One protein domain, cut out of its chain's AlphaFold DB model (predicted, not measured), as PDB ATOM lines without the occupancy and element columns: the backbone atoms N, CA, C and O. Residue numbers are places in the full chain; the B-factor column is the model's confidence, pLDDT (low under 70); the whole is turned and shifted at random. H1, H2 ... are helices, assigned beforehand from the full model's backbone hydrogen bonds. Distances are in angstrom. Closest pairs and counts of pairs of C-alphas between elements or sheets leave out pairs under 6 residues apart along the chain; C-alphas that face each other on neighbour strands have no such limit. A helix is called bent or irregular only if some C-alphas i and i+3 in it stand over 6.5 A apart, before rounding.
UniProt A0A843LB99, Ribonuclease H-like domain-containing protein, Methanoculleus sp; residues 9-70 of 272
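AT A GLANCE: This is residues 9 to 70 of the 272 residues of the protein "Ribonuclease H-like domain-containing protein" of Methanoculleus sp (UniProt A0A843LB99). What shape does this backbone make? It is an open U: H3, the longest helix, is the base, and H4 and H5 lie side by side as one arm, folding back from the end of H3. At the start of H3 sits the short H2, and from there the other arm is made by residues 17 to 22 and H1, which touches no other helix. What is it built of, and how large is it? The printed part has 62 residues with five named helices in the order H1, H2, H3, H4, H5 and no named strand, and its class is all helix. It is only just compact, close to loose, with a radius of gyration of the C-alphas of 12.6 A and spans of 32 by 23 by 17 A.

HOW THE PARTS SIT: How do the first two helices stand? H1, residues 9 to 16, and H2, residues 23 to 27, are apart. H2 is irregular, but only just: C-alphas 24 and 27 are 6.7 A apart. What does the longest helix touch? H3, residues 32 to 44, touches H2, with the C-alphas of Leu 26 and His 32 closest at 4.3 A. With residues 38 to 42 alone, H3 touches H4, residues 47 to 55; the closest C-alphas, of Leu 41 and Leu 50, are 6.2 A apart. H3 and H4 form a helical hairpin at a steep tilt of 42 degrees, opposite ways. Where does the last helix lie? H5, residues 63 to 70, touches H4, with the C-alphas of Val 51 and Leu 65 closest at 6.1 A. H4 and H5 are a helical hairpin at a shallow tilt of 3 degrees, opposite ways, while H3 and H5 are apart. What do the backbone N and O atoms show? In H1, H3 and H4 every O i to N i+4 pair is within hydrogen-bond range. In H5, 2 of 4 are, and in H2, 0 of 1, beside 1 of 2 O i to N i+3 pairs.

IN THESE COORDINATES: Where does the first helix begin? C-alpha 9 of H1 is at (-53.778, -8.852, -31.014). How long are the longer helices? H3 measures 18.0 A from C-alpha 32 at (-38.275, -18.931, -33.667) to C-alpha 44. H4 measures 12.1 A and H5 11.7 A, ending with C-alpha 70 at (-52.648, -38.847, -28.490).

THE WHOLE: How far does it reach? The two C-alphas farthest apart, those of Glu 16 and Arg 48, are 33.1 A apart. Are there cuts or long links? The printed part has no cut and no long link; H2 to H3 and H3 to H4 are tight, H1 to H2 and H4 to H5 short. How confident is the model? The mean pLDDT of the printed part is 93.0, and no printed residue is under 70.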
ATOM      1  N   ALA A   9     -54.211  -9.959 -30.152       93.06
ATOM      2  CA  ALA A   9     -53.778  -8.852 -31.014       93.06
ATOM      3  C   ALA A   9     -52.413  -9.093 -31.690       93.06
ATOM      4  O   ALA A   9     -52.146  -8.618 -32.792       93.06
ATOM      5  N   THR A  10     -51.503  -9.818 -31.033       93.62
ATOM      6  CA  THR A  10     -50.219 -10.197 -31.642       93.62
ATOM      7  C   THR A  10     -50.412 -11.285 -32.690       93.62
ATOM      8  O   THR A  10     -49.789 -11.210 -33.740       93.62
ATOM      9  N   ARG A  11     -51.293 -12.259 -32.429       93.12
ATOM     10  CA  ARG A  11     -51.656 -13.301 -33.393       93.12
ATOM     11  C   ARG A  11     -52.213 -12.690 -34.678       93.12
ATOM     12  O   ARG A  11     -51.690 -13.007 -35.734       93.12
ATOM     13  N   GLN A  12     -53.173 -11.770 -34.586       94.19
ATOM     14  CA  GLN A  12     -53.752 -11.123 -35.770       94.19
ATOM     15  C   GLN A  12     -52.682 -10.427 -36.631       94.19
ATOM     16  O   GLN A  12     -52.591 -10.664 -37.831       94.19
ATOM     17  N   ARG A  13     -51.789  -9.644 -36.006       95.25
ATOM     18  CA  ARG A  13     -50.676  -8.983 -36.715       95.25
ATOM     19  C   ARG A  13     -49.687  -9.963 -37.352       95.25
ATOM     20  O   ARG A  13     -49.047  -9.627 -38.342       95.25
ATOM     21  N   LEU A  14     -49.493 -11.135 -36.748       95.50
ATOM     22  CA  LEU A  14     -48.650 -12.197 -37.300       95.50
ATOM     23  C   LEU A  14     -49.326 -12.852 -38.512       95.50
ATOM     24  O   LEU A  14     -48.673 -13.019 -39.539       95.50
ATOM     25  N   GLU A  15     -50.627 -13.129 -38.426       94.56
ATOM     26  CA  GLU A  15     -51.426 -13.706 -39.513       94.56
ATOM     27  C   GLU A  15     -51.479 -12.785 -40.742       94.56
ATOM     28  O   GLU A  15     -51.284 -13.257 -41.863       94.56
ATOM     29  N   GLU A  16     -51.644 -11.471 -40.543       95.62
ATOM     30  CA  GLU A  16     -51.567 -10.444 -41.601       95.62
ATOM     31  C   GLU A  16     -50.204 -10.427 -42.313       95.62
ATOM     32  O   GLU A  16     -50.109 -10.075 -43.486       95.62
ATOM     33  N   ARG A  17     -49.141 -10.844 -41.615       94.69
ATOM     34  CA  ARG A  17     -47.772 -10.960 -42.143       94.69
ATOM     35  C   ARG A  17     -47.449 -12.358 -42.680       94.69
ATOM     36  O   ARG A  17     -46.297 -12.618 -43.011       94.69
ATOM     37  N   GLY A  18     -48.438 -13.250 -42.753       94.06
ATOM     38  CA  GLY A  18     -48.299 -14.603 -43.296       94.06
ATOM     39  C   GLY A  18     -47.939 -15.691 -42.280       94.06
ATOM     40  O   GLY A  18     -47.905 -16.857 -42.654       94.06
ATOM     41  N   TYR A  19     -47.732 -15.358 -41.004       95.19
ATOM     42  CA  TYR A  19     -47.437 -16.335 -39.949       95.19
ATOM     43  C   TYR A  19     -48.738 -16.882 -39.353       95.19
ATOM     44  O   TYR A  19     -49.298 -16.296 -38.424       95.19
ATOM     45  N   ARG A  20     -49.246 -17.992 -39.894       92.88
ATOM     46  CA  ARG A  20     -50.553 -18.562 -39.514       92.88
ATOM     47  C   ARG A  20     -50.428 -19.755 -38.573       92.88
ATOM     48  O   ARG A  20     -51.333 -20.030 -37.788       92.88
ATOM     49  N   THR A  21     -49.306 -20.456 -38.632       93.12
ATOM     50  CA  THR A  21     -49.032 -21.683 -37.886       93.12
ATOM     51  C   THR A  21     -47.764 -21.548 -37.042       93.12
ATOM     52  O   THR A  21     -46.992 -20.601 -37.186       93.12
ATOM     53  N   VAL A  22     -47.544 -22.492 -36.117       93.00
ATOM     54  CA  VAL A  22     -46.294 -22.534 -35.336       93.00
ATOM     55  C   VAL A  22     -45.067 -22.747 -36.242       93.00
ATOM     56  O   VAL A  22     -44.106 -22.005 -36.053       93.00
ATOM     57  N   PRO A  23     -45.078 -23.658 -37.241       95.62
ATOM     58  CA  PRO A  23     -43.984 -23.781 -38.211       95.62
ATOM     59  C   PRO A  23     -43.614 -22.487 -38.933       95.62
ATOM     60  O   PRO A  23     -42.427 -22.211 -39.091       95.62
ATOM     61  N   ASP A  24     -44.589 -21.648 -39.295       95.75
ATOM     62  CA  ASP A  24     -44.292 -20.373 -39.964       95.75
ATOM     63  C   ASP A  24     -43.387 -19.478 -39.097       95.75
ATOM     64  O   ASP A  24     -42.587 -18.694 -39.607       95.75
ATOM     65  N   LEU A  25     -43.470 -19.605 -37.765       96.50
ATOM     66  CA  LEU A  25     -42.679 -18.816 -36.821       96.50
ATOM     67  C   LEU A  25     -41.208 -19.246 -36.725       96.50
ATOM     68  O   LEU A  25     -40.441 -18.532 -36.080       96.50
ATOM     69  N   LEU A  26     -40.786 -20.341 -37.367       95.81
ATOM     70  CA  LEU A  26     -39.386 -20.793 -37.365       95.81
ATOM     71  C   LEU A  26     -38.424 -19.747 -37.949       95.81
ATOM     72  O   LEU A  26     -37.282 -19.655 -37.513       95.81
ATOM     73  N   GLY A  27     -38.891 -18.916 -38.886       92.00
ATOM     74  CA  GLY A  27     -38.125 -17.784 -39.420       92.00
ATOM     75  C   GLY A  27     -38.311 -16.469 -38.653       92.00
ATOM     76  O   GLY A  27     -37.698 -15.460 -39.003       92.00
ATOM     77  N   HIS A  28     -39.173 -16.425 -37.631       96.25
ATOM     78  CA  HIS A  28     -39.551 -15.170 -36.983       96.25
ATOM     79  C   HIS A  28     -38.487 -14.706 -35.963       96.25
ATOM     80  O   HIS A  28     -38.229 -15.422 -34.986       96.25
ATOM     81  N   PRO A  29     -37.958 -13.464 -36.050       93.31
ATOM     82  CA  PRO A  29     -36.831 -12.998 -35.226       93.31
ATOM     83  C   PRO A  29     -37.029 -13.167 -33.718       93.31
ATOM     84  O   PRO A  29     -36.098 -13.490 -32.990       93.31
ATOM     85  N   ARG A  30     -38.264 -12.986 -33.242       94.94
ATOM     86  CA  ARG A  30     -38.607 -13.079 -31.814       94.94
ATOM     87  C   ARG A  30     -39.085 -14.458 -31.353       94.94
ATOM     88  O   ARG A  30     -38.948 -14.763 -30.177       94.94
ATOM     89  N   TYR A  31     -39.719 -15.237 -32.229       95.94
ATOM     90  CA  TYR A  31     -40.522 -16.401 -31.814       95.94
ATOM     91  C   TYR A  31     -39.942 -17.739 -32.286       95.94
ATOM     92  O   TYR A  31     -40.447 -18.779 -31.873       95.94
ATOM     93  N   HIS A  32     -38.877 -17.725 -33.097       95.25
ATOM     94  CA  HIS A  32     -38.275 -18.931 -33.667       95.25
ATOM     95  C   HIS A  32     -37.820 -19.955 -32.620       95.25
ATOM     96  O   HIS A  32     -38.041 -21.143 -32.817       95.25
ATOM     97  N   GLN A  33     -37.234 -19.520 -31.497       95.19
ATOM     98  CA  GLN A  33     -36.719 -20.439 -30.471       95.19
ATOM     99  C   GLN A  33     -37.845 -21.226 -29.797       95.19
ATOM    100  O   GLN A  33     -37.794 -22.453 -29.736       95.19
ATOM    101  N   ASP A  34     -38.893 -20.530 -29.346       94.62
ATOM    102  CA  ASP A  34     -40.063 -21.171 -28.740       94.62
ATOM    103  C   ASP A  34     -40.815 -22.039 -29.754       94.62
ATOM    104  O   ASP A  34     -41.311 -23.105 -29.398       94.62
ATOM    105  N   ALA A  35     -40.903 -21.594 -31.015       94.88
ATOM    106  CA  ALA A  35     -41.528 -22.365 -32.084       94.88
ATOM    107  C   ALA A  35     -40.765 -23.666 -32.352       94.88
ATOM    108  O   ALA A  35     -41.382 -24.728 -32.346       94.88
ATOM    109  N   SER A  36     -39.438 -23.596 -32.505       96.00
ATOM    110  CA  SER A  36     -38.578 -24.772 -32.673       96.00
ATOM    111  C   SER A  36     -38.738 -25.724 -31.498       96.00
ATOM    112  O   SER A  36     -39.064 -26.886 -31.698       96.00
ATOM    113  N   ARG A  37     -38.617 -25.219 -30.264       95.06
ATOM    114  CA  ARG A  37     -38.712 -26.053 -29.064       95.06
ATOM    115  C   ARG A  37     -40.070 -26.741 -28.938       95.06
ATOM    116  O   ARG A  37     -40.119 -27.917 -28.605       95.06
ATOM    117  N   LEU A  38     -41.169 -26.037 -29.208       94.25
ATOM    118  CA  LEU A  38     -42.503 -26.638 -29.182       94.25
ATOM    119  C   LEU A  38     -42.659 -27.722 -30.261       94.25
ATOM    120  O   LEU A  38     -43.242 -28.768 -29.985       94.25
ATOM    121  N   LEU A  39     -42.147 -27.483 -31.470       94.38
ATOM    122  CA  LEU A  39     -42.188 -28.469 -32.551       94.38
ATOM    123  C   LEU A  39     -41.313 -29.687 -32.245       94.38
ATOM    124  O   LEU A  39     -41.747 -30.802 -32.517       94.38
ATOM    125  N   ASP A  40     -40.151 -29.497 -31.620       95.25
ATOM    126  CA  ASP A  40     -39.279 -30.587 -31.178       95.25
ATOM    127  C   ASP A  40     -39.966 -31.460 -30.117       95.25
ATOM    128  O   ASP A  40     -39.950 -32.684 -30.233       95.25
ATOM    129  N   LEU A  41     -40.630 -30.847 -29.126       94.19
ATOM    130  CA  LEU A  41     -41.408 -31.574 -28.112       94.19
ATOM    131  C   LEU A  41     -42.514 -32.428 -28.747       94.19
ATOM    132  O   LEU A  41     -42.698 -33.586 -28.374       94.19
ATOM    133  N   VAL A  42     -43.232 -31.861 -29.721       93.00
ATOM    134  CA  VAL A  42     -44.283 -32.558 -30.477       93.00
ATOM    135  C   VAL A  42     -43.698 -33.692 -31.320       93.00
ATOM    136  O   VAL A  42     -44.226 -34.799 -31.299       93.00
ATOM    137  N   ALA A  43     -42.598 -33.447 -32.034       92.75
ATOM    138  CA  ALA A  43     -41.967 -34.434 -32.907       92.75
ATOM    139  C   ALA A  43     -41.391 -35.626 -32.129       92.75
ATOM    140  O   ALA A  43     -41.426 -36.754 -32.614       92.75
ATOM    141  N   ARG A  44     -40.875 -35.381 -30.919       91.12
ATOM    142  CA  ARG A  44     -40.313 -36.415 -30.038       91.12
ATOM    143  C   ARG A  44     -41.359 -37.119 -29.176       91.12
ATOM    144  O   ARG A  44     -41.033 -38.124 -28.554       91.12
ATOM    145  N   GLY A  45     -42.590 -36.607 -29.122       87.44
ATOM    146  CA  GLY A  45     -43.634 -37.142 -28.248       87.44
ATOM    147  C   GLY A  45     -43.297 -36.995 -26.761       87.44
ATOM    148  O   GLY A  45     -43.672 -37.845 -25.959       87.44
ATOM    149  N   GLU A  46     -42.577 -35.934 -26.375       90.06
ATOM    150  CA  GLU A  46     -42.210 -35.656 -24.977       90.06
ATOM    151  C   GLU A  46     -43.425 -35.101 -24.203       90.06
ATOM    152  O   GLU A  46     -43.475 -33.933 -23.805       90.06
ATOM    153  N   THR A  47     -44.448 -35.940 -24.008       93.50
ATOM    154  CA  THR A  47     -45.782 -35.526 -23.542       93.50
ATOM    155  C   THR A  47     -45.753 -34.790 -22.210       93.50
ATOM    156  O   THR A  47     -46.513 -33.844 -22.016       93.50
ATOM    157  N   ARG A  48     -44.867 -35.175 -21.286       91.44
ATOM    158  CA  ARG A  48     -44.736 -34.509 -19.982       91.44
ATOM    159  C   ARG A  48     -44.370 -33.037 -20.143       91.44
ATOM    160  O   ARG A  48     -45.046 -32.158 -19.612       91.44
ATOM    161  N   GLU A  49     -43.311 -32.770 -20.900       92.44
ATOM    162  CA  GLU A  49     -42.840 -31.412 -21.161       92.44
ATOM    163  C   GLU A  49     -43.858 -30.624 -21.991       92.44
ATOM    164  O   GLU A  49     -44.063 -29.434 -21.749       92.44
ATOM    165  N   LEU A  50     -44.559 -31.288 -22.916       93.25
ATOM    166  CA  LEU A  50     -45.636 -30.682 -23.695       93.25
ATOM    167  C   LEU A  50     -46.835 -30.276 -22.819       93.25
ATOM    168  O   LEU A  50     -47.340 -29.161 -22.951       93.25
ATOM    169  N   VAL A  51     -47.268 -31.132 -21.892       92.06
ATOM    170  CA  VAL A  51     -48.331 -30.823 -20.918       92.06
ATOM    171  C   VAL A  51     -47.921 -29.630 -20.058       92.06
ATOM    172  O   VAL A  51     -48.665 -28.649 -19.985       92.06
ATOM    173  N   ASN A  52     -46.704 -29.651 -19.506       91.50
ATOM    174  CA  ASN A  52     -46.153 -28.526 -18.746       91.50
ATOM    175  C   ASN A  52     -46.112 -27.243 -19.591       91.50
ATOM    176  O   ASN A  52     -46.408 -26.153 -19.100       91.50
ATOM    177  N   TRP A  53     -45.773 -27.352 -20.880       93.06
ATOM    178  CA  TRP A  53     -45.771 -26.225 -21.807       93.06
ATOM    179  C   TRP A  53     -47.160 -25.608 -21.973       93.06
ATOM    180  O   TRP A  53     -47.296 -24.382 -21.914       93.06
ATOM    181  N   ILE A  54     -48.184 -26.438 -22.174       91.69
ATOM    182  CA  ILE A  54     -49.571 -26.004 -22.372       91.69
ATOM    183  C   ILE A  54     -50.111 -25.349 -21.092       91.69
ATOM    184  O   ILE A  54     -50.634 -24.231 -21.151       91.69
ATOM    185  N   GLU A  55     -49.925 -25.983 -19.930       90.50
ATOM    186  CA  GLU A  55     -50.441 -25.509 -18.635       90.50
ATOM    187  C   GLU A  55     -49.888 -24.127 -18.227       90.50
ATOM    188  O   GLU A  55     -50.562 -23.379 -17.521       90.50
ATOM    189  N   ARG A  56     -48.718 -23.708 -18.736       89.38
ATOM    190  CA  ARG A  56     -48.187 -22.345 -18.504       89.38
ATOM    191  C   ARG A  56     -49.071 -21.227 -19.059       89.38
ATOM    192  O   ARG A  56     -48.944 -20.078 -18.637       89.38
ATOM    193  N   ARG A  57     -49.899 -21.514 -20.065       86.00
ATOM    194  CA  ARG A  57     -50.721 -20.504 -20.764       86.00
ATOM    195  C   ARG A  57     -52.201 -20.846 -20.802       86.00
ATOM    196  O   ARG A  57     -53.014 -19.970 -21.096       86.00
ATOM    197  N   HIS A  58     -52.540 -22.097 -20.533       87.25
ATOM    198  CA  HIS A  58     -53.876 -22.635 -20.672       87.25
ATOM    199  C   HIS A  58     -54.361 -23.224 -19.348       87.25
ATOM    200  O   HIS A  58     -53.579 -23.630 -18.493       87.25
ATOM    201  N   ARG A  59     -55.682 -23.248 -19.161       87.75
ATOM    202  CA  ARG A  59     -56.290 -23.865 -17.976       87.75
ATOM    203  C   ARG A  59     -56.085 -25.381 -18.031       87.75
ATOM    204  O   ARG A  59     -56.044 -25.953 -19.111       87.75
ATOM    205  N   GLN A  60     -56.101 -26.043 -16.879       84.81
ATOM    206  CA  GLN A  60     -56.012 -27.511 -16.778       84.81
ATOM    207  C   GLN A  60     -57.158 -28.271 -17.475       84.81
ATOM    208  O   GLN A  60     -57.118 -29.489 -17.583       84.81
ATOM    209  N   SER A  61     -58.204 -27.571 -17.918       86.50
ATOM    210  CA  SER A  61     -59.302 -28.131 -18.711       86.50
ATOM    211  C   SER A  61     -59.176 -27.850 -20.210       86.50
ATOM    212  O   SER A  61     -60.123 -28.098 -20.952       86.50
ATOM    213  N   ASP A  62     -58.069 -27.268 -20.674       90.06
ATOM    214  CA  ASP A  62     -57.897 -26.934 -22.085       90.06
ATOM    215  C   ASP A  62     -57.867 -28.201 -22.962       90.06
ATOM    216  O   ASP A  62     -57.162 -29.151 -22.614       90.06
ATOM    217  N   PRO A  63     -58.600 -28.237 -24.093       90.19
ATOM    218  CA  PRO A  63     -58.642 -29.404 -24.973       90.19
ATOM    219  C   PRO A  63     -57.269 -29.858 -25.469       90.19
ATOM    220  O   PRO A  63     -57.077 -31.047 -25.685       90.19
ATOM    221  N   LEU A  64     -56.294 -28.949 -25.597       91.81
ATOM    222  CA  LEU A  64     -54.943 -29.315 -26.030       91.81
ATOM    223  C   LEU A  64     -54.247 -30.276 -25.059       91.81
ATOM    224  O   LEU A  64     -53.407 -31.063 -25.484       91.81
ATOM    225  N   LEU A  65     -54.607 -30.244 -23.773       93.44
ATOM    226  CA  LEU A  65     -54.105 -31.212 -22.799       93.44
ATOM    227  C   LEU A  65     -54.671 -32.606 -23.062       93.44
ATOM    228  O   LEU A  65     -53.947 -33.582 -22.934       93.44
ATOM    229  N   LEU A  66     -55.939 -32.707 -23.467       93.81
ATOM    230  CA  LEU A  66     -56.508 -33.985 -23.879       93.81
ATOM    231  C   LEU A  66     -55.884 -34.459 -25.196       93.81
ATOM    232  O   LEU A  66     -55.514 -35.622 -25.293       93.81
ATOM    233  N   GLU A  67     -55.671 -33.575 -26.171       93.19
ATOM    234  CA  GLU A  67     -54.993 -33.937 -27.425       93.19
ATOM    235  C   GLU A  67     -53.547 -34.399 -27.206       93.19
ATOM    236  O   GLU A  67     -53.080 -35.302 -27.892       93.19
ATOM    237  N   ALA A  68     -52.841 -33.874 -26.200       94.38
ATOM    238  CA  ALA A  68     -51.510 -34.366 -25.842       94.38
ATOM    239  C   ALA A  68     -51.517 -35.851 -25.421       94.38
ATOM    240  O   ALA A  68     -50.509 -36.538 -25.550       94.38
ATOM    241  N   SER A  69     -52.655 -36.402 -24.987       94.69
ATOM    242  CA  SER A  69     -52.746 -37.842 -24.724       94.69
ATOM    243  C   SER A  69     -52.648 -38.694 -26.000       94.69
ATOM    244  O   SER A  69     -52.440 -39.900 -25.914       94.69
ATOM    245  N   ARG A  70     -52.770 -38.121 -27.207       93.44
ATOM    246  CA  ARG A  70     -52.648 -38.847 -28.490       93.44
ATOM    247  C   ARG A  70     -51.241 -39.365 -28.785       93.44
ATOM    248  O   ARG A  70     -51.103 -40.243 -29.627       93.44
TER     249      ARG A  70